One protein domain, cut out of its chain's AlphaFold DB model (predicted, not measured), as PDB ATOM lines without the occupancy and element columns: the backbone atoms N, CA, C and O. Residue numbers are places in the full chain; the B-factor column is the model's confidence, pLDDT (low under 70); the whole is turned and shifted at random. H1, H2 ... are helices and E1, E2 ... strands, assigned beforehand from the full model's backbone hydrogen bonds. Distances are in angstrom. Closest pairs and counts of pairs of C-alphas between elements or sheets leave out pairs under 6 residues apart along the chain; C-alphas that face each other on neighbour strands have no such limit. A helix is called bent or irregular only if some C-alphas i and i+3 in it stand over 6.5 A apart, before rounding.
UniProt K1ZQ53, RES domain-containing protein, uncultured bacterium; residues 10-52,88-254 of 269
ATOM      1  N   GLN A  10     -51.513 -32.592 -81.676       74.38
ATOM      2  CA  GLN A  10     -50.721 -32.293 -80.478       74.38
ATOM      3  C   GLN A  10     -51.365 -31.241 -79.562       74.38
ATOM      4  O   GLN A  10     -51.257 -31.353 -78.347       74.38
ATOM      5  N   GLN A  11     -52.050 -30.236 -80.116       81.50
ATOM      6  CA  GLN A  11     -52.755 -29.224 -79.320       81.50
ATOM      7  C   GLN A  11     -53.961 -29.835 -78.606       81.50
ATOM      8  O   GLN A  11     -54.199 -29.533 -77.442       81.50
ATOM      9  N   THR A  12     -54.679 -30.738 -79.278       85.44
ATOM     10  CA  THR A  12     -55.777 -31.492 -78.665       85.44
ATOM     11  C   THR A  12     -55.282 -32.330 -77.487       85.44
ATOM     12  O   THR A  12     -55.868 -32.261 -76.412       85.44
ATOM     13  N   LEU A  13     -54.167 -33.050 -77.651       87.06
ATOM     14  CA  LEU A  13     -53.581 -33.869 -76.583       87.06
ATOM     15  C   LEU A  13     -53.043 -33.037 -75.406       87.06
ATOM     16  O   LEU A  13     -53.077 -33.501 -74.271       87.06
ATOM     17  N   LEU A  14     -52.561 -31.812 -75.648       89.94
ATOM     18  CA  LEU A  14     -52.164 -30.891 -74.575       89.94
ATOM     19  C   LEU A  14     -53.365 -30.439 -73.736       89.94
ATOM     20  O   LEU A  14     -53.298 -30.487 -72.513       89.94
ATOM     21  N   ILE A  15     -54.468 -30.053 -74.385       91.06
ATOM     22  CA  ILE A  15     -55.708 -29.662 -73.693       91.06
ATOM     23  C   ILE A  15     -56.285 -30.853 -72.920       91.06
ATOM     24  O   ILE A  15     -56.723 -30.706 -71.780       91.06
ATOM     25  N   GLU A  16     -56.263 -32.045 -73.522       92.88
ATOM     26  CA  GLU A  16     -56.680 -33.273 -72.848       92.88
ATOM     27  C   GLU A  16     -55.804 -33.559 -71.622       92.88
ATOM     28  O   GLU A  16     -56.336 -33.888 -70.565       92.88
ATOM     29  N   LEU A  17     -54.483 -33.372 -71.726       94.94
ATOM     30  CA  LEU A  17     -53.577 -33.528 -70.592       94.94
ATOM     31  C   LEU A  17     -53.918 -32.583 -69.448       94.94
ATOM     32  O   LEU A  17     -54.050 -33.037 -68.314       94.94
ATOM     33  N   GLU A  18     -54.068 -31.290 -69.733       95.00
ATOM     34  CA  GLU A  18     -54.459 -30.301 -68.726       95.00
ATOM     35  C   GLU A  18     -55.770 -30.703 -68.047       95.00
ATOM     36  O   GLU A  18     -55.847 -30.741 -66.819       95.00
ATOM     37  N   HIS A  19     -56.776 -31.085 -68.837       95.12
ATOM     38  CA  HIS A  19     -58.061 -31.524 -68.312       95.12
ATOM     39  C   HIS A  19     -57.920 -32.753 -67.406       95.12
ATOM     40  O   HIS A  19     -58.385 -32.735 -66.267       95.12
ATOM     41  N   VAL A  20     -57.240 -33.804 -67.871       96.00
ATOM     42  CA  VAL A  20     -57.046 -35.042 -67.105       96.00
ATOM     43  C   VAL A  20     -56.322 -34.763 -65.790       96.00
ATOM     44  O   VAL A  20     -56.766 -35.238 -64.745       96.00
ATOM     45  N   LEU A  21     -55.260 -33.960 -65.814       96.00
ATOM     46  CA  LEU A  21     -54.506 -33.588 -64.620       96.00
ATOM     47  C   LEU A  21     -55.373 -32.843 -63.590       96.00
ATOM     48  O   LEU A  21     -55.301 -33.134 -62.394       96.00
ATOM     49  N   GLU A  22     -56.258 -31.945 -64.025       94.69
ATOM     50  CA  GLU A  22     -57.192 -31.259 -63.122       94.69
ATOM     51  C   GLU A  22     -58.210 -32.217 -62.474       94.69
ATOM     52  O   GLU A  22     -58.626 -31.992 -61.335       94.69
ATOM     53  N   THR A  23     -58.549 -33.332 -63.134       95.25
ATOM     54  CA  THR A  23     -59.470 -34.357 -62.599       95.25
ATOM     55  C   THR A  23     -58.836 -35.356 -61.627       95.25
ATOM     56  O   THR A  23     -59.520 -36.286 -61.185       95.25
ATOM     57  N   PHE A  24     -57.548 -35.215 -61.288       95.50
ATOM     58  CA  PHE A  24     -56.932 -36.057 -60.256       95.50
ATOM     59  C   PHE A  24     -57.659 -35.846 -58.921       95.50
ATOM     60  O   PHE A  24     -57.781 -34.709 -58.461       95.50
ATOM     61  N   THR A  25     -58.131 -36.921 -58.289       95.75
ATOM     62  CA  THR A  25     -58.813 -36.841 -56.992       95.75
ATOM     63  C   THR A  25     -57.826 -36.530 -55.869       95.75
ATOM     64  O   THR A  25     -56.604 -36.561 -56.044       95.75
ATOM     65  N   LEU A  26     -58.348 -36.222 -54.680       93.94
ATOM     66  CA  LEU A  26     -57.508 -36.015 -53.505       93.94
ATOM     67  C   LEU A  26     -56.717 -37.283 -53.152       93.94
ATOM     68  O   LEU A  26     -55.544 -37.189 -52.804       93.94
ATOM     69  N   GLU A  27     -57.343 -38.451 -53.261       94.50
ATOM     70  CA  GLU A  27     -56.743 -39.761 -53.001       94.50
ATOM     71  C   GLU A  27     -55.639 -40.069 -54.014       94.50
ATOM     72  O   GLU A  27     -54.538 -40.455 -53.628       94.50
ATOM     73  N   GLU A  28     -55.891 -39.820 -55.301       95.06
ATOM     74  CA  GLU A  28     -54.890 -39.987 -56.358       95.06
ATOM     75  C   GLU A  28     -53.684 -39.079 -56.107       95.06
ATOM     76  O   GLU A  28     -52.541 -39.534 -56.148       95.06
ATOM     77  N   ARG A  29     -53.923 -37.811 -55.755       93.06
ATOM     78  CA  ARG A  29     -52.850 -36.870 -55.410       93.06
ATOM     79  C   ARG A  29     -52.076 -37.346 -54.186       93.06
ATOM     80  O   ARG A  29     -50.858 -37.426 -54.268       93.06
ATOM     81  N   LYS A  30     -52.748 -37.724 -53.093       92.00
ATOM     82  CA  LYS A  30     -52.106 -38.272 -51.882       92.00
ATOM     83  C   LYS A  30     -51.230 -39.483 -52.198       92.00
ATOM     84  O   LYS A  30     -50.099 -39.539 -51.728       92.00
ATOM     85  N   SER A  31     -51.692 -40.379 -53.068       91.88
ATOM     86  CA  SER A  31     -50.921 -41.563 -53.459       91.88
ATOM     87  C   SER A  31     -49.584 -41.218 -54.139       91.88
ATOM     88  O   SER A  31     -48.605 -41.952 -53.992       91.88
ATOM     89  N   LEU A  32     -49.495 -40.074 -54.837       93.12
ATOM     90  CA  LEU A  32     -48.233 -39.586 -55.405       93.12
ATOM     91  C   LEU A  32     -47.231 -39.179 -54.314       93.12
ATOM     92  O   LEU A  32     -46.045 -39.479 -54.442       93.12
ATOM     93  N   PHE A  33     -47.700 -38.527 -53.245       91.25
ATOM     94  CA  PHE A  33     -46.876 -38.158 -52.087       91.25
ATOM     95  C   PHE A  33     -46.439 -39.392 -51.291       91.25
ATOM     96  O   PHE A  33     -45.267 -39.525 -50.951       91.25
ATOM     97  N   GLU A  34     -47.356 -40.324 -51.036       86.81
ATOM     98  CA  GLU A  34     -47.054 -41.566 -50.314       86.81
ATOM     99  C   GLU A  34     -46.013 -42.409 -51.060       86.81
ATOM    100  O   GLU A  34     -45.064 -42.920 -50.463       86.81
ATOM    101  N   TYR A  35     -46.136 -42.518 -52.386       83.94
ATOM    102  CA  TYR A  35     -45.156 -43.248 -53.184       83.94
ATOM    103  C   TYR A  35     -43.763 -42.620 -53.107       83.94
ATOM    104  O   TYR A  35     -42.771 -43.341 -52.947       83.94
ATOM    105  N   TRP A  36     -43.698 -41.287 -53.187       86.62
ATOM    106  CA  TRP A  36     -42.460 -40.544 -52.990       86.62
ATOM    107  C   TRP A  36     -41.806 -40.920 -51.653       86.62
ATOM    108  O   TRP A  36     -40.653 -41.359 -51.649       86.62
ATOM    109  N   GLU A  37     -42.553 -40.836 -50.549       81.81
ATOM    110  CA  GLU A  37     -42.059 -41.119 -49.196       81.81
ATOM    111  C   GLU A  37     -41.526 -42.552 -49.036       81.81
ATOM    112  O   GLU A  37     -40.501 -42.765 -48.388       81.81
ATOM    113  N   HIS A  38     -42.177 -43.540 -49.656       79.50
ATOM    114  CA  HIS A  38     -41.847 -44.950 -49.438       79.50
ATOM    115  C   HIS A  38     -40.777 -45.526 -50.367       79.50
ATOM    116  O   HIS A  38     -40.080 -46.461 -49.965       79.50
ATOM    117  N   ARG A  39     -40.657 -45.044 -51.612       75.69
ATOM    118  CA  ARG A  39     -39.806 -45.704 -52.623       75.69
ATOM    119  C   ARG A  39     -38.700 -44.831 -53.189       75.69
ATOM    120  O   ARG A  39     -37.579 -45.313 -53.338       75.69
ATOM    121  N   ASP A  40     -38.986 -43.568 -53.473       81.00
ATOM    122  CA  ASP A  40     -38.074 -42.732 -54.263       81.00
ATOM    123  C   ASP A  40     -37.220 -41.798 -53.405       81.00
ATOM    124  O   ASP A  40     -36.078 -41.483 -53.757       81.00
ATOM    125  N   LYS A  41     -37.743 -41.399 -52.243       86.25
ATOM    126  CA  LYS A  41     -37.127 -40.412 -51.358       86.25
ATOM    127  C   LYS A  41     -35.694 -40.761 -50.973       86.25
ATOM    128  O   LYS A  41     -34.802 -39.926 -51.088       86.25
ATOM    129  N   SER A  42     -35.439 -42.005 -50.567       83.62
ATOM    130  CA  SER A  42     -34.097 -42.416 -50.125       83.62
ATOM    131  C   SER A  42     -33.039 -42.321 -51.231       83.62
ATOM    132  O   SER A  42     -31.920 -41.884 -50.964       83.62
ATOM    133  N   HIS A  43     -33.393 -42.681 -52.467       84.19
ATOM    134  CA  HIS A  43     -32.508 -42.614 -53.633       84.19
ATOM    135  C   HIS A  43     -32.175 -41.167 -53.997       84.19
ATOM    136  O   HIS A  43     -31.017 -40.826 -54.229       84.19
ATOM    137  N   VAL A  44     -33.181 -40.295 -53.980       88.00
ATOM    138  CA  VAL A  44     -33.018 -38.885 -54.345       88.00
ATOM    139  C   VAL A  44     -32.287 -38.085 -53.262       88.00
ATOM    140  O   VAL A  44     -31.437 -37.263 -53.597       88.00
ATOM    141  N   LEU A  45     -32.556 -38.335 -51.978       87.38
ATOM    142  CA  LEU A  45     -31.930 -37.603 -50.868       87.38
ATOM    143  C   LEU A  45     -30.462 -37.974 -50.624       87.38
ATOM    144  O   LEU A  45     -29.700 -37.151 -50.126       87.38
ATOM    145  N   ARG A  46     -30.054 -39.209 -50.941       83.25
ATOM    146  CA  ARG A  46     -28.678 -39.688 -50.703       83.25
ATOM    147  C   ARG A  46     -27.702 -39.345 -51.826       83.25
ATOM    148  O   ARG A  46     -26.514 -39.630 -51.698       83.25
ATOM    149  N   ARG A  47     -28.193 -38.785 -52.929       84.88
ATOM    150  CA  ARG A  47     -27.391 -38.484 -54.114       84.88
ATOM    151  C   ARG A  47     -26.809 -37.075 -54.044       84.88
ATOM    152  O   ARG A  47     -27.489 -36.134 -53.644       84.88
ATOM    153  N   ASP A  48     -25.582 -36.937 -54.535       86.88
ATOM    154  CA  ASP A  48     -25.009 -35.639 -54.874       86.88
ATOM    155  C   ASP A  48     -25.689 -35.091 -56.136       86.88
ATOM    156  O   ASP A  48     -25.565 -35.668 -57.222       86.88
ATOM    157  N   TRP A  49     -26.387 -33.964 -56.008       90.81
ATOM    158  CA  TRP A  49     -27.002 -33.274 -57.140       90.81
ATOM    159  C   TRP A  49     -26.085 -32.171 -57.648       90.81
ATOM    160  O   TRP A  49     -25.719 -31.254 -56.915       90.81
ATOM    161  N   TRP A  50     -25.712 -32.254 -58.920       90.12
ATOM    162  CA  TRP A  50     -24.764 -31.345 -59.544       90.12
ATOM    163  C   TRP A  50     -25.512 -30.321 -60.385       90.12
ATOM    164  O   TRP A  50     -26.208 -30.674 -61.336       90.12
ATOM    165  N   HIS A  51     -25.323 -29.043 -60.072       89.56
ATOM    166  CA  HIS A  51     -25.661 -27.952 -60.973       89.56
ATOM    167  C   HIS A  51     -24.400 -27.566 -61.750       89.56
ATOM    168  O   HIS A  51     -23.418 -27.096 -61.171       89.56
ATOM    169  N   GLN A  52     -24.393 -27.827 -63.058       81.44
ATOM    170  CA  GLN A  52     -23.197 -27.703 -63.889       81.44
ATOM    171  C   GLN A  52     -23.332 -26.583 -64.911       81.44
ATOM    172  O   GLN A  52     -24.373 -26.414 -65.547       81.44
ATOM    173  N   MET A  88     -28.696 -19.818 -59.041       86.62
ATOM    174  CA  MET A  88     -29.034 -21.215 -59.319       86.62
ATOM    175  C   MET A  88     -30.420 -21.351 -59.961       86.62
ATOM    176  O   MET A  88     -30.618 -22.175 -60.852       86.62
ATOM    177  N   PHE A  89     -31.360 -20.532 -59.502       90.75
ATOM    178  CA  PHE A  89     -32.734 -20.486 -59.976       90.75
ATOM    179  C   PHE A  89     -32.859 -19.420 -61.060       90.75
ATOM    180  O   PHE A  89     -32.448 -18.283 -60.857       90.75
ATOM    181  N   TYR A  90     -33.408 -19.784 -62.217       89.44
ATOM    182  CA  TYR A  90     -33.571 -18.869 -63.346       89.44
ATOM    183  C   TYR A  90     -34.849 -19.166 -64.134       89.44
ATOM    184  O   TYR A  90     -35.302 -20.310 -64.202       89.44
ATOM    185  N   ASN A  91     -35.428 -18.136 -64.758       90.06
ATOM    186  CA  ASN A  91     -36.559 -18.310 -65.669       90.06
ATOM    187  C   ASN A  91     -36.102 -19.127 -66.885       90.06
ATOM    188  O   ASN A  91     -35.175 -18.734 -67.596       90.06
ATOM    189  N   SER A  92     -36.720 -20.289 -67.089       88.94
ATOM    190  CA  SER A  92     -36.294 -21.275 -68.081       88.94
ATOM    191  C   SER A  92     -37.436 -21.623 -69.023       88.94
ATOM    192  O   SER A  92     -38.460 -22.132 -68.578       88.94
ATOM    193  N   ASP A  93     -37.191 -21.493 -70.327       88.75
ATOM    194  CA  ASP A  93     -38.041 -22.063 -71.386       88.75
ATOM    195  C   ASP A  93     -37.704 -23.546 -71.658       88.75
ATOM    196  O   ASP A  93     -38.021 -24.104 -72.710       88.75
ATOM    197  N   GLY A  94     -36.969 -24.190 -70.745       90.38
ATOM    198  CA  GLY A  94     -36.559 -25.588 -70.845       90.38
ATOM    199  C   GLY A  94     -37.711 -26.579 -70.654       90.38
ATOM    200  O   GLY A  94     -38.844 -26.201 -70.358       90.38
ATOM    201  N   ARG A  95     -37.393 -27.876 -70.781       92.56
ATOM    202  CA  ARG A  95     -38.354 -28.998 -70.758       92.56
ATOM    203  C   ARG A  95     -39.364 -28.903 -69.610       92.56
ATOM    204  O   ARG A  95     -40.555 -28.939 -69.835       92.56
ATOM    205  N   PHE A  96     -38.886 -28.724 -68.385       95.94
ATOM    206  CA  PHE A  96     -39.749 -28.583 -67.205       95.94
ATOM    207  C   PHE A  96     -39.735 -27.158 -66.639       95.94
ATOM    208  O   PHE A  96     -39.685 -26.967 -65.427       95.94
ATOM    209  N   GLY A  97     -39.678 -26.155 -67.517       95.25
ATOM    210  CA  GLY A  97     -39.801 -24.752 -67.127       95.25
ATOM    211  C   GLY A  97     -41.141 -24.455 -66.451       95.25
ATOM    212  O   GLY A  97     -42.092 -25.231 -66.571       95.25
ATOM    213  N   LEU A  98     -41.218 -23.333 -65.739       94.62
ATOM    214  CA  LEU A  98     -42.468 -22.814 -65.190       94.62
ATOM    215  C   LEU A  98     -42.736 -21.411 -65.749       94.62
ATOM    216  O   LEU A  98     -41.811 -20.595 -65.795       94.62
ATOM    217  N   PRO A  99     -43.982 -21.089 -66.140       89.56
ATOM    218  CA  PRO A  99     -44.323 -19.746 -66.593       89.56
ATOM    219  C   PRO A  99     -44.026 -18.697 -65.515       89.56
ATOM    220  O   PRO A  99     -44.580 -18.756 -64.417       89.56
ATOM    221  N   ASN A 100     -43.167 -17.725 -65.840       87.69
ATOM    222  CA  ASN A 100     -42.790 -16.600 -64.971       87.69
ATOM    223  C   ASN A 100     -42.250 -16.997 -63.588       87.69
ATOM    224  O   ASN A 100     -42.332 -16.207 -62.645       87.69
ATOM    225  N   LYS A 101     -41.723 -18.215 -63.448       92.31
ATOM    226  CA  LYS A 101     -41.120 -18.683 -62.204       92.31
ATOM    227  C   LYS A 101     -39.763 -19.309 -62.470       92.31
ATOM    228  O   LYS A 101     -39.622 -20.085 -63.422       92.31
ATOM    229  N   PRO A 102     -38.772 -19.014 -61.621       94.12
ATOM    230  CA  PRO A 102     -37.460 -19.571 -61.810       94.12
ATOM    231  C   PRO A 102     -37.444 -21.043 -61.389       94.12
ATOM    232  O   PRO A 102     -38.120 -21.458 -60.449       94.12
ATOM    233  N   VAL A 103     -36.644 -21.833 -62.092       96.25
ATOM    234  CA  VAL A 103     -36.401 -23.249 -61.801       96.25
ATOM    235  C   VAL A 103     -34.896 -23.501 -61.773       96.25
ATOM    236  O   VAL A 103     -34.119 -22.710 -62.312       96.25
ATOM    237  N   ALA A 104     -34.478 -24.610 -61.175       94.81
ATOM    238  CA  ALA A 104     -33.084 -25.043 -61.177       94.81
ATOM    239  C   ALA A 104     -32.980 -26.493 -61.654       94.81
ATOM    240  O   ALA A 104     -33.754 -27.344 -61.222       94.81
ATOM    241  N   TYR A 105     -32.028 -26.773 -62.548       94.69
ATOM    242  CA  TYR A 105     -31.790 -28.114 -63.090       94.69
ATOM    243  C   TYR A 105     -30.508 -28.708 -62.518       94.69
ATOM    244  O   TYR A 105     -29.453 -28.066 -62.519       94.69
ATOM    245  N   PHE A 106     -30.607 -29.962 -62.106       93.94
ATOM    246  CA  PHE A 106     -29.539 -30.749 -61.522       93.94
ATOM    247  C   PHE A 106     -29.472 -32.116 -62.186       93.94
ATOM    248  O   PHE A 106     -30.458 -32.625 -62.718       93.94
ATOM    249  N   SER A 107     -28.303 -32.729 -62.111       92.19
ATOM    250  CA  SER A 107     -28.037 -34.064 -62.635       92.19
ATOM    251  C   SER A 107     -26.872 -34.693 -61.876       92.19
ATOM    252  O   SER A 107     -26.270 -34.049 -61.016       92.19
ATOM    253  N   ASP A 108     -26.523 -35.949 -62.158       86.19
ATOM    254  CA  ASP A 108     -25.165 -36.398 -61.828       86.19
ATOM    255  C   ASP A 108     -24.125 -35.769 -62.766       86.19
ATOM    256  O   ASP A 108     -24.451 -35.189 -63.806       86.19
ATOM    257  N   TRP A 109     -22.851 -35.915 -62.394       79.44
ATOM    258  CA  TRP A 109     -21.724 -35.373 -63.143       79.44
ATOM    259  C   TRP A 109     -21.751 -35.732 -64.643       79.44
ATOM    260  O   TRP A 109     -21.657 -34.845 -65.497       79.44
ATOM    261  N   LEU A 110     -21.914 -37.014 -64.973       85.19
ATOM    262  CA  LEU A 110     -21.813 -37.501 -66.349       85.19
ATOM    263  C   LEU A 110     -23.034 -37.094 -67.172       85.19
ATOM    264  O   LEU A 110     -22.892 -36.558 -68.270       85.19
ATOM    265  N   THR A 111     -24.228 -37.245 -66.606       89.00
ATOM    266  CA  THR A 111     -25.474 -36.807 -67.234       89.00
ATOM    267  C   THR A 111     -25.449 -35.311 -67.514       89.00
ATOM    268  O   THR A 111     -25.764 -34.889 -68.623       89.00
ATOM    269  N   GLY A 112     -25.012 -34.485 -66.558       87.31
ATOM    270  CA  GLY A 112     -24.887 -33.041 -66.776       87.31
ATOM    271  C   GLY A 112     -23.874 -32.674 -67.853       87.31
ATOM    272  O   GLY A 112     -24.113 -31.736 -68.610       87.31
ATOM    273  N   THR A 113     -22.802 -33.453 -68.002       85.12
ATOM    274  CA  THR A 113     -21.854 -33.289 -69.111       85.12
ATOM    275  C   THR A 113     -22.557 -33.516 -70.457       85.12
ATOM    276  O   THR A 113     -22.485 -32.662 -71.342       85.12
ATOM    277  N   CYS A 114     -23.319 -34.606 -70.590       88.88
ATOM    278  CA  CYS A 114     -24.111 -34.897 -71.790       88.88
ATOM    279  C   CYS A 114     -25.205 -33.851 -72.063       88.88
ATOM    280  O   CYS A 114     -25.483 -33.523 -73.214       88.88
ATOM    281  N   GLU A 115     -25.837 -33.309 -71.020       88.75
ATOM    282  CA  GLU A 115     -26.900 -32.303 -71.144       88.75
ATOM    283  C   GLU A 115     -26.376 -30.922 -71.560       88.75
ATOM    284  O   GLU A 115     -27.081 -30.172 -72.243       88.75
ATOM    285  N   MET A 116     -25.154 -30.571 -71.151       84.38
ATOM    286  CA  MET A 116     -24.618 -29.216 -71.293       84.38
ATOM    287  C   MET A 116     -23.700 -29.037 -72.501       84.38
ATOM    288  O   MET A 116     -23.699 -27.954 -73.091       84.38
ATOM    289  N   LEU A 117     -22.933 -30.059 -72.887       82.75
ATOM    290  CA  LEU A 117     -22.004 -29.963 -74.013       82.75
ATOM    291  C   LEU A 117     -22.741 -30.152 -75.341       82.75
ATOM    292  O   LEU A 117     -23.249 -31.247 -75.573       82.75
ATOM    293  N   PRO A 118     -22.777 -29.156 -76.252       83.19
ATOM    294  CA  PRO A 118     -23.524 -29.270 -77.508       83.19
ATOM    295  C   PRO A 118     -23.160 -30.512 -78.333       83.19
ATOM    296  O   PRO A 118     -24.053 -31.188 -78.832       83.19
ATOM    297  N   ALA A 119     -21.870 -30.866 -78.392       81.44
ATOM    298  CA  ALA A 119     -21.382 -32.039 -79.121       81.44
ATOM    299  C   ALA A 119     -21.977 -33.370 -78.621       81.44
ATOM    300  O   ALA A 119     -22.143 -34.293 -79.407       81.44
ATOM    301  N   PHE A 120     -22.328 -33.471 -77.337       88.38
ATOM    302  CA  PHE A 120     -22.961 -34.664 -76.760       88.38
ATOM    303  C   PHE A 120     -24.480 -34.525 -76.738       88.38
ATOM    304  O   PHE A 120     -25.217 -35.409 -77.173       88.38
ATOM    305  N   ARG A 121     -24.950 -33.357 -76.304       88.12
ATOM    306  CA  ARG A 121     -26.361 -32.999 -76.188       88.12
ATOM    307  C   ARG A 121     -27.120 -33.192 -77.492       88.12
ATOM    308  O   ARG A 121     -28.269 -33.641 -77.484       88.12
ATOM    309  N   ASP A 122     -26.483 -32.846 -78.603       87.38
ATOM    310  CA  ASP A 122     -27.095 -32.851 -79.926       87.38
ATOM    311  C   ASP A 122     -26.712 -34.115 -80.731       87.38
ATOM    312  O   ASP A 122     -27.248 -34.325 -81.816       87.38
ATOM    313  N   ASN A 123     -25.880 -35.013 -80.174       89.62
ATOM    314  CA  ASN A 123     -25.501 -36.294 -80.782       89.62
ATOM    315  C   ASN A 123     -26.383 -37.455 -80.258       89.62
ATOM    316  O   ASN A 123     -26.267 -37.843 -79.092       89.62
ATOM    317  N   PRO A 124     -27.275 -38.039 -81.084       89.62
ATOM    318  CA  PRO A 124     -28.091 -39.192 -80.694       89.62
ATOM    319  C   PRO A 124     -27.332 -40.528 -80.730       89.62
ATOM    320  O   PRO A 124     -27.858 -41.534 -80.259       89.62
ATOM    321  N   LEU A 125     -26.125 -40.558 -81.302       91.31
ATOM    322  CA  LEU A 125     -25.294 -41.753 -81.444       91.31
ATOM    323  C   LEU A 125     -24.186 -41.850 -80.390       91.31
ATOM    324  O   LEU A 125     -23.429 -42.817 -80.439       91.31
ATOM    325  N   LEU A 126     -24.132 -40.894 -79.454       90.12
ATOM    326  CA  LEU A 126     -23.143 -40.831 -78.378       90.12
ATOM    327  C   LEU A 126     -22.975 -42.192 -77.690       90.12
ATOM    328  O   LEU A 126     -23.967 -42.790 -77.261       90.12
ATOM    329  N   THR A 127     -21.733 -42.648 -77.552       91.00
ATOM    330  CA  THR A 127     -21.379 -43.876 -76.828       91.00
ATOM    331  C   THR A 127     -20.711 -43.582 -75.487       91.00
ATOM    332  O   THR A 127     -20.232 -42.474 -75.223       91.00
ATOM    333  N   SER A 128     -20.699 -44.582 -74.603       88.69
ATOM    334  CA  SER A 128     -20.013 -44.494 -73.315       88.69
ATOM    335  C   SER A 128     -18.504 -44.308 -73.487       88.69
ATOM    336  O   SER A 128     -17.917 -43.482 -72.794       88.69
ATOM    337  N   GLU A 129     -17.904 -44.973 -74.477       88.25
ATOM    338  CA  GLU A 129     -16.488 -44.834 -74.835       88.25
ATOM    339  C   GLU A 129     -16.130 -43.394 -75.234       88.25
ATOM    340  O   GLU A 129     -15.150 -42.839 -74.738       88.25
ATOM    341  N   GLU A 130     -16.945 -42.739 -76.068       86.00
ATOM    342  CA  GLU A 130     -16.729 -41.336 -76.454       86.00
ATOM    343  C   GLU A 130     -16.762 -40.401 -75.234       86.00
ATOM    344  O   GLU A 130     -15.936 -39.488 -75.109       86.00
ATOM    345  N   LEU A 131     -17.687 -40.649 -74.302       84.81
ATOM    346  CA  LEU A 131     -17.775 -39.902 -73.052       84.81
ATOM    347  C   LEU A 131     -16.554 -40.160 -72.150       84.81
ATOM    348  O   LEU A 131     -15.999 -39.216 -71.588       84.81
ATOM    349  N   GLU A 132     -16.096 -41.405 -72.023       82.81
ATOM    350  CA  GLU A 132     -14.913 -41.775 -71.234       82.81
ATOM    351  C   GLU A 132     -13.614 -41.187 -71.803       82.81
ATOM    352  O   GLU A 132     -12.776 -40.664 -71.058       82.81
ATOM    353  N   LEU A 133     -13.454 -41.195 -73.126       78.94
ATOM    354  CA  LEU A 133     -12.319 -40.577 -73.812       78.94
ATOM    355  C   LEU A 133     -12.271 -39.061 -73.575       78.94
ATOM    356  O   LEU A 133     -11.201 -38.500 -73.320       78.94
ATOM    357  N   TYR A 134     -13.431 -38.402 -73.566       77.12
ATOM    358  CA  TYR A 134     -13.536 -36.995 -73.184       77.12
ATOM    359  C   TYR A 134     -13.166 -36.777 -71.711       77.12
ATOM    360  O   TYR A 134     -12.343 -35.921 -71.378       77.12
ATOM    361  N   MET A 135     -13.717 -37.596 -70.814       75.00
ATOM    362  CA  MET A 135     -13.483 -37.492 -69.372       75.00
ATOM    363  C   MET A 135     -12.025 -37.762 -68.965       75.00
ATOM    364  O   MET A 135     -11.539 -37.185 -67.979       75.00
ATOM    365  N   SER A 136     -11.326 -38.607 -69.725       70.75
ATOM    366  CA  SER A 136      -9.902 -38.921 -69.560       70.75
ATOM    367  C   SER A 136      -8.965 -37.899 -70.208       70.75
ATOM    368  O   SER A 136      -7.752 -38.022 -70.046       70.75
ATOM    369  N   ARG A 137      -9.498 -36.871 -70.890       65.38
ATOM    370  CA  ARG A 137      -8.723 -35.858 -71.632       65.38
ATOM    371  C   ARG A 137      -7.814 -36.460 -72.714       65.38
ATOM    372  O   ARG A 137      -6.821 -35.847 -73.088       65.38
ATOM    373  N   LYS A 138      -8.136 -37.668 -73.193       54.44
ATOM    374  CA  LYS A 138      -7.409 -38.347 -74.279       54.44
ATOM    375  C   LYS A 138      -7.924 -37.950 -75.667       54.44
ATOM    376  O   LYS A 138      -7.263 -38.233 -76.659       54.44
ATOM    377  N   LEU A 139      -9.066 -37.266 -75.732       51.94
ATOM    378  CA  LEU A 139      -9.441 -36.428 -76.872       51.94
ATOM    379  C   LEU A 139      -8.795 -35.047 -76.683       51.94
ATOM    380  O   LEU A 139      -9.187 -34.332 -75.761       51.94
ATOM    381  N   ASP A 140      -7.831 -34.669 -77.534       47.16
ATOM    382  CA  ASP A 140      -7.270 -33.309 -77.563       47.16
ATOM    383  C   ASP A 140      -7.149 -32.759 -79.006       47.16
ATOM    384  O   ASP A 140      -6.690 -33.492 -79.887       47.16
ATOM    385  N   PRO A 141      -7.513 -31.485 -79.263       51.31
ATOM    386  CA  PRO A 141      -8.318 -30.618 -78.419       51.31
ATOM    387  C   PRO A 141      -9.783 -30.713 -78.812       51.31
ATOM    388  O   PRO A 141     -10.127 -30.649 -79.985       51.31
ATOM    389  N   ASP A 142     -10.622 -30.852 -77.788       46.72
ATOM    390  CA  ASP A 142     -12.017 -30.427 -77.754       46.72
ATOM    391  C   ASP A 142     -12.797 -30.540 -79.087       46.72
ATOM    392  O   ASP A 142     -12.628 -29.685 -79.959       46.72
ATOM    393  N   PRO A 143     -13.773 -31.460 -79.232       46.66
ATOM    394  CA  PRO A 143     -14.670 -31.450 -80.394       46.66
ATOM    395  C   PRO A 143     -15.424 -30.114 -80.576       46.66
ATOM    396  O   PRO A 143     -16.108 -29.923 -81.580       46.66
ATOM    397  N   THR A 144     -15.313 -29.173 -79.627       44.34
ATOM    398  CA  THR A 144     -15.848 -27.817 -79.712       44.34
ATOM    399  C   THR A 144     -14.816 -26.697 -79.984       44.34
ATOM    400  O   THR A 144     -15.247 -25.559 -80.170       44.34
ATOM    401  N   GLY A 145     -13.506 -26.953 -80.101       47.12
ATOM    402  CA  GLY A 145     -12.476 -25.965 -80.484       47.12
ATOM    403  C   GLY A 145     -11.942 -25.003 -79.398       47.12
ATOM    404  O   GLY A 145     -11.440 -23.935 -79.739       47.12
ATOM    405  N   GLY A 146     -12.049 -25.310 -78.100       56.56
ATOM    406  CA  GLY A 146     -11.452 -24.539 -76.998       56.56
ATOM    407  C   GLY A 146     -11.361 -25.301 -75.662       56.56
ATOM    408  O   GLY A 146     -12.028 -26.301 -75.435       56.56
ATOM    409  N   LYS A 147     -10.540 -24.840 -74.708       64.56
ATOM    410  CA  LYS A 147     -10.440 -25.501 -73.389       64.56
ATOM    411  C   LYS A 147     -11.705 -25.224 -72.564       64.56
ATOM    412  O   LYS A 147     -11.787 -24.216 -71.862       64.56
ATOM    413  N   LEU A 148     -12.711 -26.093 -72.672       70.62
ATOM    414  CA  LEU A 148     -13.920 -26.046 -71.848       70.62
ATOM    415  C   LEU A 148     -13.594 -26.370 -70.389       70.62
ATOM    416  O   LEU A 148     -12.888 -27.329 -70.084       70.62
ATOM    417  N   CYS A 149     -14.132 -25.568 -69.479       72.38
ATOM    418  CA  CYS A 149     -13.941 -25.706 -68.045       72.38
ATOM    419  C   CYS A 149     -15.294 -25.778 -67.348       72.38
ATOM    420  O   CYS A 149     -16.132 -24.890 -67.505       72.38
ATOM    421  N   GLY A 150     -15.513 -26.879 -66.629       74.38
ATOM    422  CA  GLY A 150     -16.726 -27.116 -65.858       74.38
ATOM    423  C   GLY A 150     -16.615 -26.506 -64.468       74.38
ATOM    424  O   GLY A 150     -15.618 -26.715 -63.780       74.38
ATOM    425  N   TYR A 151     -17.665 -25.812 -64.040       78.31
ATOM    426  CA  TYR A 151     -17.794 -25.248 -62.697       78.31
ATOM    427  C   TYR A 151     -18.981 -25.898 -61.989       78.31
ATOM    428  O   TYR A 151     -20.054 -25.298 -61.887       78.31
ATOM    429  N   PRO A 152     -18.837 -27.161 -61.562       81.38
ATOM    430  CA  PRO A 152     -19.890 -27.820 -60.819       81.38
ATOM    431  C   PRO A 152     -20.109 -27.187 -59.455       81.38
ATOM    432  O   PRO A 152     -19.153 -26.872 -58.744       81.38
ATOM    433  N   ARG A 153     -21.376 -27.116 -59.063       85.25
ATOM    434  CA  ARG A 153     -21.815 -26.863 -57.693       85.25
ATOM    435  C   ARG A 153     -22.616 -28.072 -57.228       85.25
ATOM    436  O   ARG A 153     -23.446 -28.576 -57.985       85.25
ATOM    437  N   VAL A 154     -22.334 -28.559 -56.024       87.50
ATOM    438  CA  VAL A 154     -22.940 -29.787 -55.488       87.50
ATOM    439  C   VAL A 154     -23.907 -29.441 -54.376       87.50
ATOM    440  O   VAL A 154     -23.592 -28.643 -53.495       87.50
ATOM    441  N   PHE A 155     -25.083 -30.050 -54.422       87.38
ATOM    442  CA  PHE A 155     -26.189 -29.765 -53.527       87.38
ATOM    443  C   PHE A 155     -26.724 -31.043 -52.906       87.38
ATOM    444  O   PHE A 155     -26.772 -32.098 -53.544       87.38
ATOM    445  N   PHE A 156     -27.185 -30.892 -51.670       84.31
ATOM    446  CA  PHE A 156     -28.034 -31.866 -51.011       84.31
ATOM    447  C   PHE A 156     -29.439 -31.314 -50.904       84.31
ATOM    448  O   PHE A 156     -29.649 -30.112 -50.726       84.31
ATOM    449  N   LEU A 157     -30.404 -32.213 -51.004       86.81
ATOM    450  CA  LEU A 157     -31.797 -31.853 -50.840       86.81
ATOM    451  C   LEU A 157     -32.182 -31.946 -49.370       86.81
ATOM    452  O   LEU A 157     -31.737 -32.841 -48.649       86.81
ATOM    453  N   HIS A 158     -33.038 -31.023 -48.945       88.19
ATOM    454  CA  HIS A 158     -33.640 -31.082 -47.623       88.19
ATOM    455  C   HIS A 158     -34.460 -32.381 -47.477       88.19
ATOM    456  O   HIS A 158     -35.131 -32.766 -48.440       88.19
ATOM    457  N   PRO A 159     -34.474 -33.045 -46.306       88.25
ATOM    458  CA  PRO A 159     -35.240 -34.276 -46.100       88.25
ATOM    459  C   PRO A 159     -36.742 -34.148 -46.371       88.25
ATOM    460  O   PRO A 159     -37.378 -35.134 -46.728       88.25
ATOM    461  N   ASP A 160     -37.299 -32.945 -46.241       90.50
ATOM    462  CA  ASP A 160     -38.720 -32.675 -46.509       90.50
ATOM    463  C   ASP A 160     -39.023 -32.371 -47.980       90.50
ATOM    464  O   ASP A 160     -40.151 -32.014 -48.322       90.50
ATOM    465  N   VAL A 161     -38.030 -32.466 -48.872       92.19
ATOM    466  CA  VAL A 161     -38.289 -32.294 -50.300       92.19
ATOM    467  C   VAL A 161     -39.310 -33.334 -50.757       92.19
ATOM    468  O   VAL A 161     -39.303 -34.482 -50.313       92.19
ATOM    469  N   VAL A 162     -40.165 -32.925 -51.686       93.81
ATOM    470  CA  VAL A 162     -41.162 -33.794 -52.308       93.81
ATOM    471  C   VAL A 162     -41.057 -33.649 -53.808       93.81
ATOM    472  O   VAL A 162     -41.218 -32.547 -54.334       93.81
ATOM    473  N   ILE A 163     -40.774 -34.755 -54.486       95.19
ATOM    474  CA  ILE A 163     -40.456 -34.767 -55.910       95.19
ATOM    475  C   ILE A 163     -41.454 -35.642 -56.657       95.19
ATOM    476  O   ILE A 163     -41.709 -36.783 -56.276       95.19
ATOM    477  N   LEU A 164     -41.991 -35.118 -57.758       96.06
ATOM    478  CA  LEU A 164     -42.803 -35.905 -58.673       96.06
ATOM    479  C   LEU A 164     -41.881 -36.824 -59.481       96.06
ATOM    480  O   LEU A 164     -41.073 -36.351 -60.284       96.06
ATOM    481  N   ASN A 165     -41.990 -38.138 -59.284       93.44
ATOM    482  CA  ASN A 165     -41.180 -39.088 -60.036       93.44
ATOM    483  C   ASN A 165     -41.777 -39.369 -61.426       93.44
ATOM    484  O   ASN A 165     -42.846 -39.961 -61.553       93.44
ATOM    485  N   LEU A 166     -41.039 -38.981 -62.466       93.88
ATOM    486  CA  LEU A 166     -41.325 -39.215 -63.885       93.88
ATOM    487  C   LEU A 166     -40.220 -40.048 -64.565       93.88
ATOM    488  O   LEU A 166     -40.192 -40.184 -65.788       93.88
ATOM    489  N   SER A 167     -39.272 -40.589 -63.795       89.12
ATOM    490  CA  SER A 167     -38.076 -41.263 -64.318       89.12
ATOM    491  C   SER A 167     -38.372 -42.597 -65.008       89.12
ATOM    492  O   SER A 167     -37.554 -43.079 -65.793       89.12
ATOM    493  N   ARG A 168     -39.522 -43.221 -64.731       87.31
ATOM    494  CA  ARG A 168     -39.880 -44.551 -65.242       87.31
ATOM    495  C   ARG A 168     -41.367 -44.608 -65.585       87.31
ATOM    496  O   ARG A 168     -42.157 -44.096 -64.798       87.31
ATOM    497  N   PRO A 169     -41.773 -45.314 -66.658       87.94
ATOM    498  CA  PRO A 169     -43.190 -45.511 -66.986       87.94
ATOM    499  C   PRO A 169     -44.005 -46.211 -65.888       87.94
ATOM    500  O   PRO A 169     -45.226 -46.149 -65.898       87.94
ATOM    501  N   THR A 170     -43.337 -46.887 -64.947       87.44
ATOM    502  CA  THR A 170     -43.957 -47.559 -63.796       87.44
ATOM    503  C   THR A 170     -44.157 -46.651 -62.579       87.44
ATOM    504  O   THR A 170     -44.651 -47.123 -61.557       87.44
ATOM    505  N   ALA A 171     -43.764 -45.373 -62.642       89.00
ATOM    506  CA  ALA A 171     -44.003 -44.430 -61.553       89.00
ATOM    507  C   ALA A 171     -45.507 -44.138 -61.388       89.00
ATOM    508  O   ALA A 171     -46.258 -44.133 -62.367       89.00
ATOM    509  N   SER A 172     -45.943 -43.852 -60.156       91.75
ATOM    510  CA  SER A 172     -47.368 -43.702 -59.808       91.75
ATOM    511  C   SER A 172     -48.113 -42.675 -60.652       91.75
ATOM    512  O   SER A 172     -49.261 -42.911 -61.019       91.75
ATOM    513  N   PHE A 173     -47.449 -41.579 -61.031       94.94
ATOM    514  CA  PHE A 173     -48.008 -40.578 -61.942       94.94
ATOM    515  C   PHE A 173     -48.544 -41.208 -63.229       94.94
ATOM    516  O   PHE A 173     -49.680 -40.958 -63.627       94.94
ATOM    517  N   PHE A 174     -47.744 -42.070 -63.853       93.88
ATOM    518  CA  PHE A 174     -48.121 -42.708 -65.101       93.88
ATOM    519  C   PHE A 174     -49.188 -43.783 -64.905       93.88
ATOM    520  O   PHE A 174     -50.037 -43.940 -65.774       93.88
ATOM    521  N   SER A 175     -49.199 -44.479 -63.766       92.69
ATOM    522  CA  SER A 175     -50.268 -45.435 -63.452       92.69
ATOM    523  C   SER A 175     -51.628 -44.742 -63.307       92.69
ATOM    524  O   SER A 175     -52.610 -45.204 -63.885       92.69
ATOM    525  N   ILE A 176     -51.686 -43.601 -62.610       94.88
ATOM    526  CA  ILE A 176     -52.918 -42.804 -62.493       94.88
ATOM    527  C   ILE A 176     -53.330 -42.275 -63.868       94.88
ATOM    528  O   ILE A 176     -54.490 -42.401 -64.260       94.88
ATOM    529  N   LEU A 177     -52.374 -41.741 -64.635       95.19
ATOM    530  CA  LEU A 177     -52.632 -41.243 -65.983       95.19
ATOM    531  C   LEU A 177     -53.200 -42.336 -66.897       95.19
ATOM    532  O   LEU A 177     -54.179 -42.096 -67.595       95.19
ATOM    533  N   GLN A 178     -52.632 -43.542 -66.851       94.31
ATOM    534  CA  GLN A 178     -53.093 -44.694 -67.627       94.31
ATOM    535  C   GLN A 178     -54.539 -45.078 -67.299       94.31
ATOM    536  O   GLN A 178     -55.287 -45.436 -68.207       94.31
ATOM    537  N   ASN A 179     -54.934 -44.977 -66.027       92.69
ATOM    538  CA  ASN A 179     -56.301 -45.260 -65.588       92.69
ATOM    539  C   ASN A 179     -57.301 -44.184 -66.041       92.69
ATOM    540  O   ASN A 179     -58.467 -44.501 -66.265       92.69
ATOM    541  N   LYS A 180     -56.862 -42.926 -66.186       92.50
ATOM    542  CA  LYS A 180     -57.708 -41.808 -66.645       92.50
ATOM    543  C   LYS A 180     -57.830 -41.746 -68.167       92.50
ATOM    544  O   LYS A 180     -58.920 -41.515 -68.678       92.50
ATOM    545  N   SER A 181     -56.721 -41.918 -68.886       91.00
ATOM    546  CA  SER A 181     -56.675 -41.896 -70.351       91.00
ATOM    547  C   SER A 181     -55.501 -42.740 -70.861       91.00
ATOM    548  O   SER A 181     -54.326 -42.371 -70.758       91.00
ATOM    549  N   ARG A 182     -55.826 -43.908 -71.428       82.00
ATOM    550  CA  ARG A 182     -54.834 -44.863 -71.948       82.00
ATOM    551  C   ARG A 182     -54.059 -44.304 -73.142       82.00
ATOM    552  O   ARG A 182     -52.854 -44.540 -73.245       82.00
ATOM    553  N   ASP A 183     -54.737 -43.563 -74.013       82.06
ATOM    554  CA  ASP A 183     -54.130 -42.963 -75.205       82.06
ATOM    555  C   ASP A 183     -53.157 -41.845 -74.810       82.06
ATOM    556  O   ASP A 183     -52.033 -41.766 -75.319       82.06
ATOM    557  N   LEU A 184     -53.534 -41.051 -73.805       88.19
ATOM    558  CA  LEU A 184     -52.696 -39.993 -73.260       88.19
ATOM    559  C   LEU A 184     -51.458 -40.536 -72.537       88.19
ATOM    560  O   LEU A 184     -50.379 -39.956 -72.654       88.19
ATOM    561  N   PHE A 185     -51.570 -41.667 -71.835       91.81
ATOM    562  CA  PHE A 185     -50.428 -42.304 -71.171       91.81
ATOM    563  C   PHE A 185     -49.275 -42.584 -72.143       91.81
ATOM    564  O   PHE A 185     -48.138 -42.185 -71.882       91.81
ATOM    565  N   GLY A 186     -49.555 -43.223 -73.284       89.31
ATOM    566  CA  GLY A 186     -48.522 -43.550 -74.272       89.31
ATOM    567  C   GLY A 186     -47.866 -42.297 -74.856       89.31
ATOM    568  O   GLY A 186     -46.639 -42.223 -74.989       89.31
ATOM    569  N   PHE A 187     -48.676 -41.277 -75.141       90.00
ATOM    570  CA  PHE A 187     -48.204 -39.985 -75.625       90.00
ATOM    571  C   PHE A 187     -47.316 -39.250 -74.609       90.00
ATOM    572  O   PHE A 187     -46.247 -38.755 -74.965       90.00
ATOM    573  N   VAL A 188     -47.704 -39.209 -73.334       92.88
ATOM    574  CA  VAL A 188     -46.933 -38.522 -72.287       92.88
ATOM    575  C   VAL A 188     -45.617 -39.247 -72.008       92.88
ATOM    576  O   VAL A 188     -44.569 -38.601 -71.941       92.88
ATOM    577  N   VAL A 189     -45.634 -40.581 -71.905       92.19
ATOM    578  CA  VAL A 189     -44.416 -41.383 -71.699       92.19
ATOM    579  C   VAL A 189     -43.433 -41.176 -72.851       92.19
ATOM    580  O   VAL A 189     -42.269 -40.849 -72.613       92.19
ATOM    581  N   SER A 190     -43.894 -41.312 -74.098       89.38
ATOM    582  CA  SER A 190     -43.043 -41.097 -75.277       89.38
ATOM    583  C   SER A 190     -42.508 -39.665 -75.356       89.38
ATOM    584  O   SER A 190     -41.337 -39.471 -75.673       89.38
ATOM    585  N   SER A 191     -43.316 -38.667 -74.995       90.56
ATOM    586  CA  SER A 191     -42.911 -37.259 -74.979       90.56
ATOM    587  C   SER A 191     -41.817 -36.978 -73.946       90.56
ATOM    588  O   SER A 191     -40.796 -36.373 -74.277       90.56
ATOM    589  N   ILE A 192     -41.974 -37.465 -72.711       91.19
ATOM    590  CA  ILE A 192     -40.964 -37.304 -71.650       91.19
ATOM    591  C   ILE A 192     -39.642 -37.973 -72.040       91.19
ATOM    592  O   ILE A 192     -38.581 -37.417 -71.759       91.19
ATOM    593  N   MET A 193     -39.706 -39.114 -72.731       88.12
ATOM    594  CA  MET A 193     -38.536 -39.885 -73.166       88.12
ATOM    595  C   MET A 193     -37.993 -39.467 -74.547       88.12
ATOM    596  O   MET A 193     -37.012 -40.035 -75.023       88.12
ATOM    597  N   SER A 194     -38.589 -38.464 -75.195       88.31
ATOM    598  CA  SER A 194     -38.152 -37.970 -76.504       88.31
ATOM    599  C   SER A 194     -37.071 -36.901 -76.381       88.31
ATOM    600  O   SER A 194     -37.115 -36.070 -75.476       88.31
ATOM    601  N   ARG A 195     -36.132 -36.850 -77.337       89.00
ATOM    602  CA  ARG A 195     -35.148 -35.755 -77.481       89.00
ATOM    603  C   ARG A 195     -35.735 -34.482 -78.092       89.00
ATOM    604  O   ARG A 195     -35.119 -33.424 -77.963       89.00
ATOM    605  N   ASP A 196     -36.888 -34.583 -78.746       88.31
ATOM    606  CA  ASP A 196     -37.511 -33.481 -79.478       88.31
ATOM    607  C   ASP A 196     -37.890 -32.323 -78.536       88.31
ATOM    608  O   ASP A 196     -38.323 -32.536 -77.406       88.31
ATOM    609  N   LYS A 197     -37.724 -31.081 -78.992       87.19
ATOM    610  CA  LYS A 197     -38.155 -29.880 -78.264       87.19
ATOM    611  C   LYS A 197     -39.670 -29.687 -78.300       87.19
ATOM    612  O   LYS A 197     -40.195 -29.004 -77.426       87.19
ATOM    613  N   SER A 198     -40.377 -30.301 -79.253       86.81
ATOM    614  CA  SER A 198     -41.844 -30.221 -79.342       86.81
ATOM    615  C   SER A 198     -42.554 -30.700 -78.065       86.81
ATOM    616  O   SER A 198     -43.631 -30.208 -77.738       86.81
ATOM    617  N   CYS A 199     -41.922 -31.579 -77.274       89.19
ATOM    618  CA  CYS A 199     -42.470 -32.062 -76.003       89.19
ATOM    619  C   CYS A 199     -42.371 -31.065 -74.832       89.19
ATOM    620  O   CYS A 199     -42.875 -31.360 -73.744       89.19
ATOM    621  N   TYR A 200     -41.717 -29.907 -75.001       92.69
ATOM    622  CA  TYR A 200     -41.469 -28.978 -73.889       92.69
ATOM    623  C   TYR A 200     -42.772 -28.408 -73.339       92.69
ATOM    624  O   TYR A 200     -42.964 -28.417 -72.133       92.69
ATOM    625  N   LEU A 201     -43.712 -28.020 -74.205       92.19
ATOM    626  CA  LEU A 201     -45.019 -27.523 -73.761       92.19
ATOM    627  C   LEU A 201     -45.744 -28.548 -72.878       92.19
ATOM    628  O   LEU A 201     -46.248 -28.208 -71.813       92.19
ATOM    629  N   LEU A 202     -45.719 -29.824 -73.268       94.44
ATOM    630  CA  LEU A 202     -46.324 -30.911 -72.495       94.44
ATOM    631  C   LEU A 202     -45.665 -31.082 -71.126       94.44
ATOM    632  O   LEU A 202     -46.331 -31.233 -70.106       94.44
ATOM    633  N   THR A 203     -44.338 -31.066 -71.096       95.44
ATOM    634  CA  THR A 203     -43.583 -31.244 -69.853       95.44
ATOM    635  C   THR A 203     -43.679 -30.021 -68.935       95.44
ATOM    636  O   THR A 203     -43.674 -30.187 -67.716       95.44
ATOM    637  N   GLN A 204     -43.898 -28.827 -69.492       95.81
ATOM    638  CA  GLN A 204     -44.220 -27.596 -68.761       95.81
ATOM    639  C   GLN A 204     -45.640 -27.596 -68.166       95.81
ATOM    640  O   GLN A 204     -45.864 -27.049 -67.085       95.81
ATOM    641  N   VAL A 205     -46.608 -28.246 -68.822       96.06
ATOM    642  CA  VAL A 205     -47.934 -28.503 -68.229       96.06
ATOM    643  C   VAL A 205     -47.792 -29.405 -67.000       96.06
ATOM    644  O   VAL A 205     -48.342 -29.107 -65.939       96.06
ATOM    645  N   ILE A 206     -46.984 -30.465 -67.099       96.94
ATOM    646  CA  ILE A 206     -46.733 -31.388 -65.981       96.94
ATOM    647  C   ILE A 206     -45.988 -30.695 -64.830       96.94
ATOM    648  O   ILE A 206     -46.353 -30.904 -63.674       96.94
ATOM    649  N   SER A 207     -44.975 -29.860 -65.101       96.88
ATOM    650  CA  SER A 207     -44.296 -29.093 -64.041       96.88
ATOM    651  C   SER A 207     -45.244 -28.099 -63.370       96.88
ATOM    652  O   SER A 207     -45.230 -27.983 -62.147       96.88
ATOM    653  N   SER A 208     -46.109 -27.432 -64.141       96.75
ATOM    654  CA  SER A 208     -47.110 -26.499 -63.608       96.75
ATOM    655  C   SER A 208     -48.117 -27.210 -62.705       96.75
ATOM    656  O   SER A 208     -48.396 -26.731 -61.606       96.75
ATOM    657  N   PHE A 209     -48.595 -28.386 -63.124       96.62
ATOM    658  CA  PHE A 209     -49.396 -29.285 -62.295       96.62
ATOM    659  C   PHE A 209     -48.651 -29.657 -61.006       96.62
ATOM    660  O   PHE A 209     -49.157 -29.419 -59.911       96.62
ATOM    661  N   ALA A 210     -47.428 -30.178 -61.117       96.56
ATOM    662  CA  ALA A 210     -46.643 -30.628 -59.973       96.56
ATOM    663  C   ALA A 210     -46.439 -29.496 -58.953       96.56
ATOM    664  O   ALA A 210     -46.755 -29.648 -57.774       96.56
ATOM    665  N   HIS A 211     -46.004 -28.326 -59.419       96.06
ATOM    666  CA  HIS A 211     -45.837 -27.148 -58.577       96.06
ATOM    667  C   HIS A 211     -47.170 -26.719 -57.932       96.06
ATOM    668  O   HIS A 211     -47.212 -26.454 -56.732       96.06
ATOM    669  N   LYS A 212     -48.277 -26.659 -58.693       94.62
ATOM    670  CA  LYS A 212     -49.614 -26.303 -58.168       94.62
ATOM    671  C   LYS A 212     -50.055 -27.230 -57.033       94.62
ATOM    672  O   LYS A 212     -50.714 -26.771 -56.105       94.62
ATOM    673  N   PHE A 213     -49.683 -28.506 -57.096       92.38
ATOM    674  CA  PHE A 213     -50.042 -29.501 -56.087       92.38
ATOM    675  C   PHE A 213     -49.036 -29.648 -54.947       92.38
ATOM    676  O   PHE A 213     -49.232 -30.517 -54.107       92.38
ATOM    677  N   GLY A 214     -48.022 -28.785 -54.862       93.56
ATOM    678  CA  GLY A 214     -47.095 -28.749 -53.728       93.56
ATOM    679  C   GLY A 214     -45.870 -29.652 -53.875       93.56
ATOM    680  O   GLY A 214     -45.167 -29.884 -52.895       93.56
ATOM    681  N   PHE A 215     -45.579 -30.153 -55.079       95.88
ATOM    682  CA  PHE A 215     -44.275 -30.756 -55.347       95.88
ATOM    683  C   PHE A 215     -43.205 -29.664 -55.436       95.88
ATOM    684  O   PHE A 215     -43.381 -28.648 -56.106       95.88
ATOM    685  N   HIS A 216     -42.057 -29.917 -54.815       96.12
ATOM    686  CA  HIS A 216     -40.886 -29.041 -54.849       96.12
ATOM    687  C   HIS A 216     -40.083 -29.196 -56.149       96.12
ATOM    688  O   HIS A 216     -39.250 -28.354 -56.477       96.12
ATOM    689  N   GLY A 217     -40.309 -30.277 -56.897       96.44
ATOM    690  CA  GLY A 217     -39.580 -30.574 -58.121       96.44
ATOM    691  C   GLY A 217     -40.090 -31.812 -58.850       96.44
ATOM    692  O   GLY A 217     -41.056 -32.449 -58.426       96.44
ATOM    693  N   ALA A 218     -39.412 -32.171 -59.936       96.75
ATOM    694  CA  ALA A 218     -39.668 -33.390 -60.696       96.75
ATOM    695  C   ALA A 218     -38.364 -34.123 -61.041       96.75
ATOM    696  O   ALA A 218     -37.370 -33.508 -61.434       96.75
ATOM    697  N   LEU A 219     -38.388 -35.450 -60.917       94.69
ATOM    698  CA  LEU A 219     -37.302 -36.348 -61.304       94.69
ATOM    699  C   LEU A 219     -37.627 -36.953 -62.667       94.69
ATOM    700  O   LEU A 219     -38.706 -37.510 -62.845       94.69
ATOM    701  N   TYR A 220     -36.704 -36.899 -63.620       93.50
ATOM    702  CA  TYR A 220     -36.908 -37.455 -64.957       93.50
ATOM    703  C   TYR A 220     -35.626 -38.077 -65.504       93.50
ATOM    704  O   TYR A 220     -34.519 -37.754 -65.077       93.50
ATOM    705  N   ARG A 221     -35.763 -38.985 -66.473       91.06
ATOM    706  CA  ARG A 221     -34.605 -39.548 -67.170       91.06
ATOM    707  C   ARG A 221     -34.091 -38.589 -68.232       91.06
ATOM    708  O   ARG A 221     -34.864 -38.020 -69.000       91.06
ATOM    709  N   SER A 222     -32.776 -38.438 -68.290       91.44
ATOM    710  CA  SER A 222     -32.115 -37.786 -69.406       91.44
ATOM    711  C   SER A 222     -32.318 -38.607 -70.674       91.44
ATOM    712  O   SER A 222     -32.130 -39.822 -70.703       91.44
ATOM    713  N   VAL A 223     -32.664 -37.902 -71.743       89.94
ATOM    714  CA  VAL A 223     -32.779 -38.432 -73.110       89.94
ATOM    715  C   VAL A 223     -31.476 -38.243 -73.898       89.94
ATOM    716  O   VAL A 223     -31.424 -38.494 -75.103       89.94
ATOM    717  N   ARG A 224     -30.433 -37.730 -73.228       90.38
ATOM    718  CA  ARG A 224     -29.162 -37.301 -73.822       90.38
ATOM    719  C   ARG A 224     -27.958 -38.130 -73.388       90.38
ATOM    720  O   ARG A 224     -26.848 -37.834 -73.809       90.38
ATOM    721  N   ILE A 225     -28.185 -39.155 -72.575       90.56
ATOM    722  CA  ILE A 225     -27.154 -40.101 -72.142       90.56
ATOM    723  C   ILE A 225     -26.666 -40.965 -73.316       90.56
ATOM    724  O   ILE A 225     -27.380 -41.073 -74.320       90.56
ATOM    725  N   PRO A 226     -25.483 -41.594 -73.196       90.81
ATOM    726  CA  PRO A 226     -24.998 -42.549 -74.180       90.81
ATOM    727  C   PRO A 226     -26.009 -43.649 -74.509       90.81
ATOM    728  O   PRO A 226     -26.709 -44.158 -73.629       90.81
ATOM    729  N   ARG A 227     -26.084 -44.035 -75.785       88.56
ATOM    730  CA  ARG A 227     -27.086 -44.998 -76.279       88.56
ATOM    731  C   ARG A 227     -26.912 -46.406 -75.709       88.56
ATOM    732  O   ARG A 227     -27.877 -47.158 -75.655       88.56
ATOM    733  N   ASP A 228     -25.690 -46.744 -75.316       88.75
ATOM    734  CA  ASP A 228     -25.249 -48.024 -74.758       88.75
ATOM    735  C   ASP A 228     -25.372 -48.092 -73.224       88.75
ATOM    736  O   ASP A 228     -25.154 -49.141 -72.617       88.75
ATOM    737  N   TRP A 229     -25.820 -47.015 -72.571       86.25
ATOM    738  CA  TRP A 229     -26.199 -47.022 -71.156       86.25
ATOM    739  C   TRP A 229     -27.600 -47.603 -70.955       86.25
ATOM    740  O   TRP A 229     -28.559 -46.918 -70.593       86.25
ATOM    741  N   HIS A 230     -27.726 -48.907 -71.189       60.28
ATOM    742  CA  HIS A 230     -29.022 -49.577 -71.264       60.28
ATOM    743  C   HIS A 230     -29.758 -49.742 -69.919       60.28
ATOM    744  O   HIS A 230     -30.960 -49.998 -69.938       60.28
ATOM    745  N   PHE A 231     -29.110 -49.567 -68.754       51.66
ATOM    746  CA  PHE A 231     -29.751 -49.916 -67.470       51.66
ATOM    747  C   PHE A 231     -29.577 -48.943 -66.294       51.66
ATOM    748  O   PHE A 231     -30.474 -48.881 -65.452       51.66
ATOM    749  N   THR A 232     -28.525 -48.128 -66.227       50.56
ATOM    750  CA  THR A 232     -28.244 -47.301 -65.032       50.56
ATOM    751  C   THR A 232     -28.640 -45.829 -65.140       50.56
ATOM    752  O   THR A 232     -28.593 -45.150 -64.128       50.56
ATOM    753  N   GLY A 233     -29.135 -45.384 -66.305       58.84
ATOM    754  CA  GLY A 233     -29.930 -44.166 -66.529       58.84
ATOM    755  C   GLY A 233     -29.421 -42.859 -65.906       58.84
ATOM    756  O   GLY A 233     -29.535 -42.649 -64.704       58.84
ATOM    757  N   GLY A 234     -29.008 -41.910 -66.746       81.31
ATOM    758  CA  GLY A 234     -28.817 -40.534 -66.300       81.31
ATOM    759  C   GLY A 234     -30.133 -39.922 -65.842       81.31
ATOM    760  O   GLY A 234     -31.102 -39.871 -66.601       81.31
ATOM    761  N   GLU A 235     -30.187 -39.495 -64.589       89.44
ATOM    762  CA  GLU A 235     -31.361 -38.854 -64.008       89.44
ATOM    763  C   GLU A 235     -31.089 -37.369 -63.849       89.44
ATOM    764  O   GLU A 235     -30.010 -36.943 -63.431       89.44
ATOM    765  N   ASN A 236     -32.113 -36.599 -64.167       93.75
ATOM    766  CA  ASN A 236     -32.155 -35.175 -63.970       93.75
ATOM    767  C   ASN A 236     -33.228 -34.856 -62.935       93.75
ATOM    768  O   ASN A 236     -34.287 -35.484 -62.881       93.75
ATOM    769  N   LEU A 237     -32.957 -33.823 -62.161       95.31
ATOM    770  CA  LEU A 237     -33.876 -33.229 -61.216       95.31
ATOM    771  C   LEU A 237     -34.104 -31.784 -61.636       95.31
ATOM    772  O   LEU A 237     -33.158 -31.049 -61.907       95.31
ATOM    773  N   VAL A 238     -35.359 -31.365 -61.663       96.69
ATOM    774  CA  VAL A 238     -35.718 -29.949 -61.705       96.69
ATOM    775  C   VAL A 238     -36.357 -29.579 -60.374       96.69
ATOM    776  O   VAL A 238     -37.214 -30.311 -59.886       96.69
ATOM    777  N   LEU A 239     -35.942 -28.462 -59.785       96.94
ATOM    778  CA  LEU A 239     -36.584 -27.873 -58.613       96.94
ATOM    779  C   LEU A 239     -37.351 -26.619 -59.022       96.94
ATOM    780  O   LEU A 239     -36.886 -25.834 -59.850       96.94
ATOM    781  N   PHE A 240     -38.525 -26.452 -58.427       96.12
ATOM    782  CA  PHE A 240     -39.482 -25.384 -58.711       96.12
ATOM    783  C   PHE A 240     -39.464 -24.261 -57.667       96.12
ATOM    784  O   PHE A 240     -40.187 -23.277 -57.808       96.12
ATOM    785  N   CYS A 241     -38.670 -24.422 -56.609       91.56
ATOM    786  CA  CYS A 241     -38.567 -23.506 -55.481       91.56
ATOM    787  C   CYS A 241     -37.134 -23.485 -54.947       91.56
ATOM    788  O   CYS A 241     -36.463 -24.516 -54.931       91.56
ATOM    789  N   ASP A 242     -36.687 -22.324 -54.480       87.44
ATOM    790  CA  ASP A 242     -35.359 -22.091 -53.902       87.44
ATOM    791  C   ASP A 242     -35.263 -22.429 -52.406       87.44
ATOM    792  O   ASP A 242     -34.166 -22.494 -51.840       87.44
ATOM    793  N   GLN A 243     -36.409 -22.699 -51.780       87.06
ATOM    794  CA  GLN A 243     -36.550 -23.068 -50.377       87.06
ATOM    795  C   GLN A 243     -37.537 -24.228 -50.210       87.06
ATOM    796  O   GLN A 243     -38.498 -24.357 -50.968       87.06
ATOM    797  N   ILE A 244     -37.317 -25.054 -49.189       86.19
ATOM    798  CA  ILE A 244     -38.183 -26.165 -48.776       86.19
ATOM    799  C   ILE A 244     -38.587 -25.889 -47.330       86.19
ATOM    800  O   ILE A 244     -37.722 -25.819 -46.462       86.19
ATOM    801  N   ASN A 245     -39.879 -25.682 -47.062       84.06
ATOM    802  CA  ASN A 245     -40.381 -25.294 -45.733       84.06
ATOM    803  C   ASN A 245     -39.658 -24.066 -45.130       84.06
ATOM    804  O   ASN A 245     -39.385 -24.013 -43.935       84.06
ATOM    805  N   GLY A 246     -39.303 -23.084 -45.969       82.62
ATOM    806  CA  GLY A 246     -38.543 -21.894 -45.560       82.62
ATOM    807  C   GLY A 246     -37.045 -22.136 -45.331       82.62
ATOM    808  O   GLY A 246     -36.316 -21.196 -45.020       82.62
ATOM    809  N   VAL A 247     -36.563 -23.370 -45.510       82.50
ATOM    810  CA  VAL A 247     -35.139 -23.713 -45.462       82.50
ATOM    811  C   VAL A 247     -34.548 -23.590 -46.870       82.50
ATOM    812  O   VAL A 247     -34.998 -24.299 -47.775       82.50
ATOM    813  N   PRO A 248     -33.547 -22.723 -47.098       82.69
ATOM    814  CA  PRO A 248     -32.905 -22.597 -48.402       82.69
ATOM    815  C   PRO A 248     -32.251 -23.897 -48.867       82.69
ATOM    816  O   PRO A 248     -31.711 -24.655 -48.061       82.69
ATOM    817  N   ILE A 249     -32.227 -24.126 -50.179       83.56
ATOM    818  CA  ILE A 249     -31.418 -25.200 -50.763       83.56
ATOM    819  C   ILE A 249     -29.940 -24.829 -50.613       83.56
ATOM    820  O   ILE A 249     -29.458 -23.859 -51.204       83.56
ATOM    821  N   VAL A 250     -29.220 -25.600 -49.798       77.62
ATOM    822  CA  VAL A 250     -27.842 -25.286 -49.413       77.62
ATOM    823  C   VAL A 250     -26.850 -25.993 -50.331       77.62
ATOM    824  O   VAL A 250     -26.873 -27.214 -50.497       77.62
ATOM    825  N   GLU A 251     -25.932 -25.214 -50.899       82.38
ATOM    826  CA  GLU A 251     -24.757 -25.750 -51.578       82.38
ATOM    827  C   GLU A 251     -23.838 -26.432 -50.565       82.38
ATOM    828  O   GLU A 251     -23.429 -25.831 -49.565       82.38
ATOM    829  N   ARG A 252     -23.441 -27.673 -50.849       75.19
ATOM    830  CA  ARG A 252     -22.363 -28.309 -50.105       75.19
ATOM    831  C   ARG A 252     -21.087 -27.538 -50.418       75.19
ATOM    832  O   ARG A 252     -20.562 -27.605 -51.531       75.19
ATOM    833  N   ARG A 253     -20.532 -26.845 -49.422       64.44
ATOM    834  CA  ARG A 253     -19.148 -26.380 -49.513       64.44
ATOM    835  C   ARG A 253     -18.269 -27.620 -49.594       64.44
ATOM    836  O   ARG A 253     -18.000 -28.258 -48.586       64.44
ATOM    837  N   MET A 254     -17.848 -27.988 -50.801       55.28
ATOM    838  CA  MET A 254     -16.731 -28.910 -50.947       55.28
ATOM    839  C   MET A 254     -15.520 -28.207 -50.356       55.28
ATOM    840  O   MET A 254     -14.993 -27.273 -50.980       55.28
TER     841      MET A 254
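AT A GLANCE: This is residues 10 to 52 and 88 to 254 of the 269 residues of the protein "RES domain-containing protein" of uncultured bacterium (UniProt K1ZQ53). A short twisted sheet of four strands, E2 E7 E6 E5, is the core, with kinked H2 over one face and H8 and H3 over the other. H1, H6 and H7 cluster with H8 at one end of the whole; H4, H5, a long link and E3 make a looser opposite end, and the small sheet E1 E4 is beside E2. The printed part has 210 residues, with eight named helices and seven named strands in the order H1 H2 E1 E2 H3 H4 H5 E3 E4 E5 H6 H7 H8 E6 E7. The larger sheet is mixed, the smaller antiparallel, the class mixed helices and strands. It is compact, with a radius of gyration of the C-alphas of 17.6 A and spans of 55 by 39 by 32 A.

IN THESE COORDINATES: The larger sheet holds E2, residues 102 to 107, 17.3 A long; E7, 235 to 239, 13.3 A; E6, 217 to 221, 13.7 A; and E5, 163 to 165. E1 is 49 to 51, E4 153 to 155 and E3 148 to 150. H2, 26 to 45, spans 25.8 A; H8, 197 to 212, 23.4 A; H1, 10 to 22, 18.6 A; H7, 182 to 192, 15.8 A. H6 is 172 to 180, H3 109 to 116, H5 128 to 135 and H4 118 to 121. C-alpha 10 is at (-50.721, -32.293, -80.478), C-alpha 239 at (-36.584, -27.873, -58.613).

HOW THE PARTS SIT: E7 is antiparallel to E2, with N 106 and O 237 2.8 A apart, and to E6, with N 220 and O 236 at 2.9 A; E6 and E7 form a hairpin. E5 is parallel to E6, with N 219 and O 164 at 2.9 A, in the strand-helix-strand unit E5, H6 H7 H8, E6, two parallel neighbour strands with helices between them in the chain. H8, at a height of 8.7 A over the sheet, and H3, at 7.7 A, are on the same face, making two layers with the sheet; H2, at 5.4 A, is on the opposite face and runs across the strands, at 87 degrees to E5 on the local plane. H2 is irregular, with C-alphas 39 and 42 7.0 A apart; H8 is irregular, only just, with C-alphas 198 and 201 7.0 A apart. H1 touches H8 at a shallow tilt of 13 degrees, the same way, closest at the C-alphas of Leu 14 and Leu 202, 6.2 A. H6 and H7 form a helical hairpin, closest at the C-alphas of Gln 178 and Phe 185, 5.0 A. H3 and H4 touch only at the corner, while H5 is near H3. E1 and E4 are antiparallel, with N 51 and O 153 at 2.8 A; E3, which pairs with no named strand, runs on into E4. Every O i to N i+4 pair is within hydrogen-bond range in H1, H3, H5 and H6, against 13 of 16 in H2, 6 of 7 in H7 and 10 of 12 in H8; H4 is too short for such a pair.

THE WHOLE: The C-alphas farthest apart are those of Leu 26 and Asp 140, 55.8 A. Residues 53 to 87 are cut out, with C-alphas 52 and 88 9.9 A apart. The links H5 to E3 and E6 to E7 are long. The model's pLDDT is under 70 at residues 137 to 147, 230 to 233 and 253 to 254.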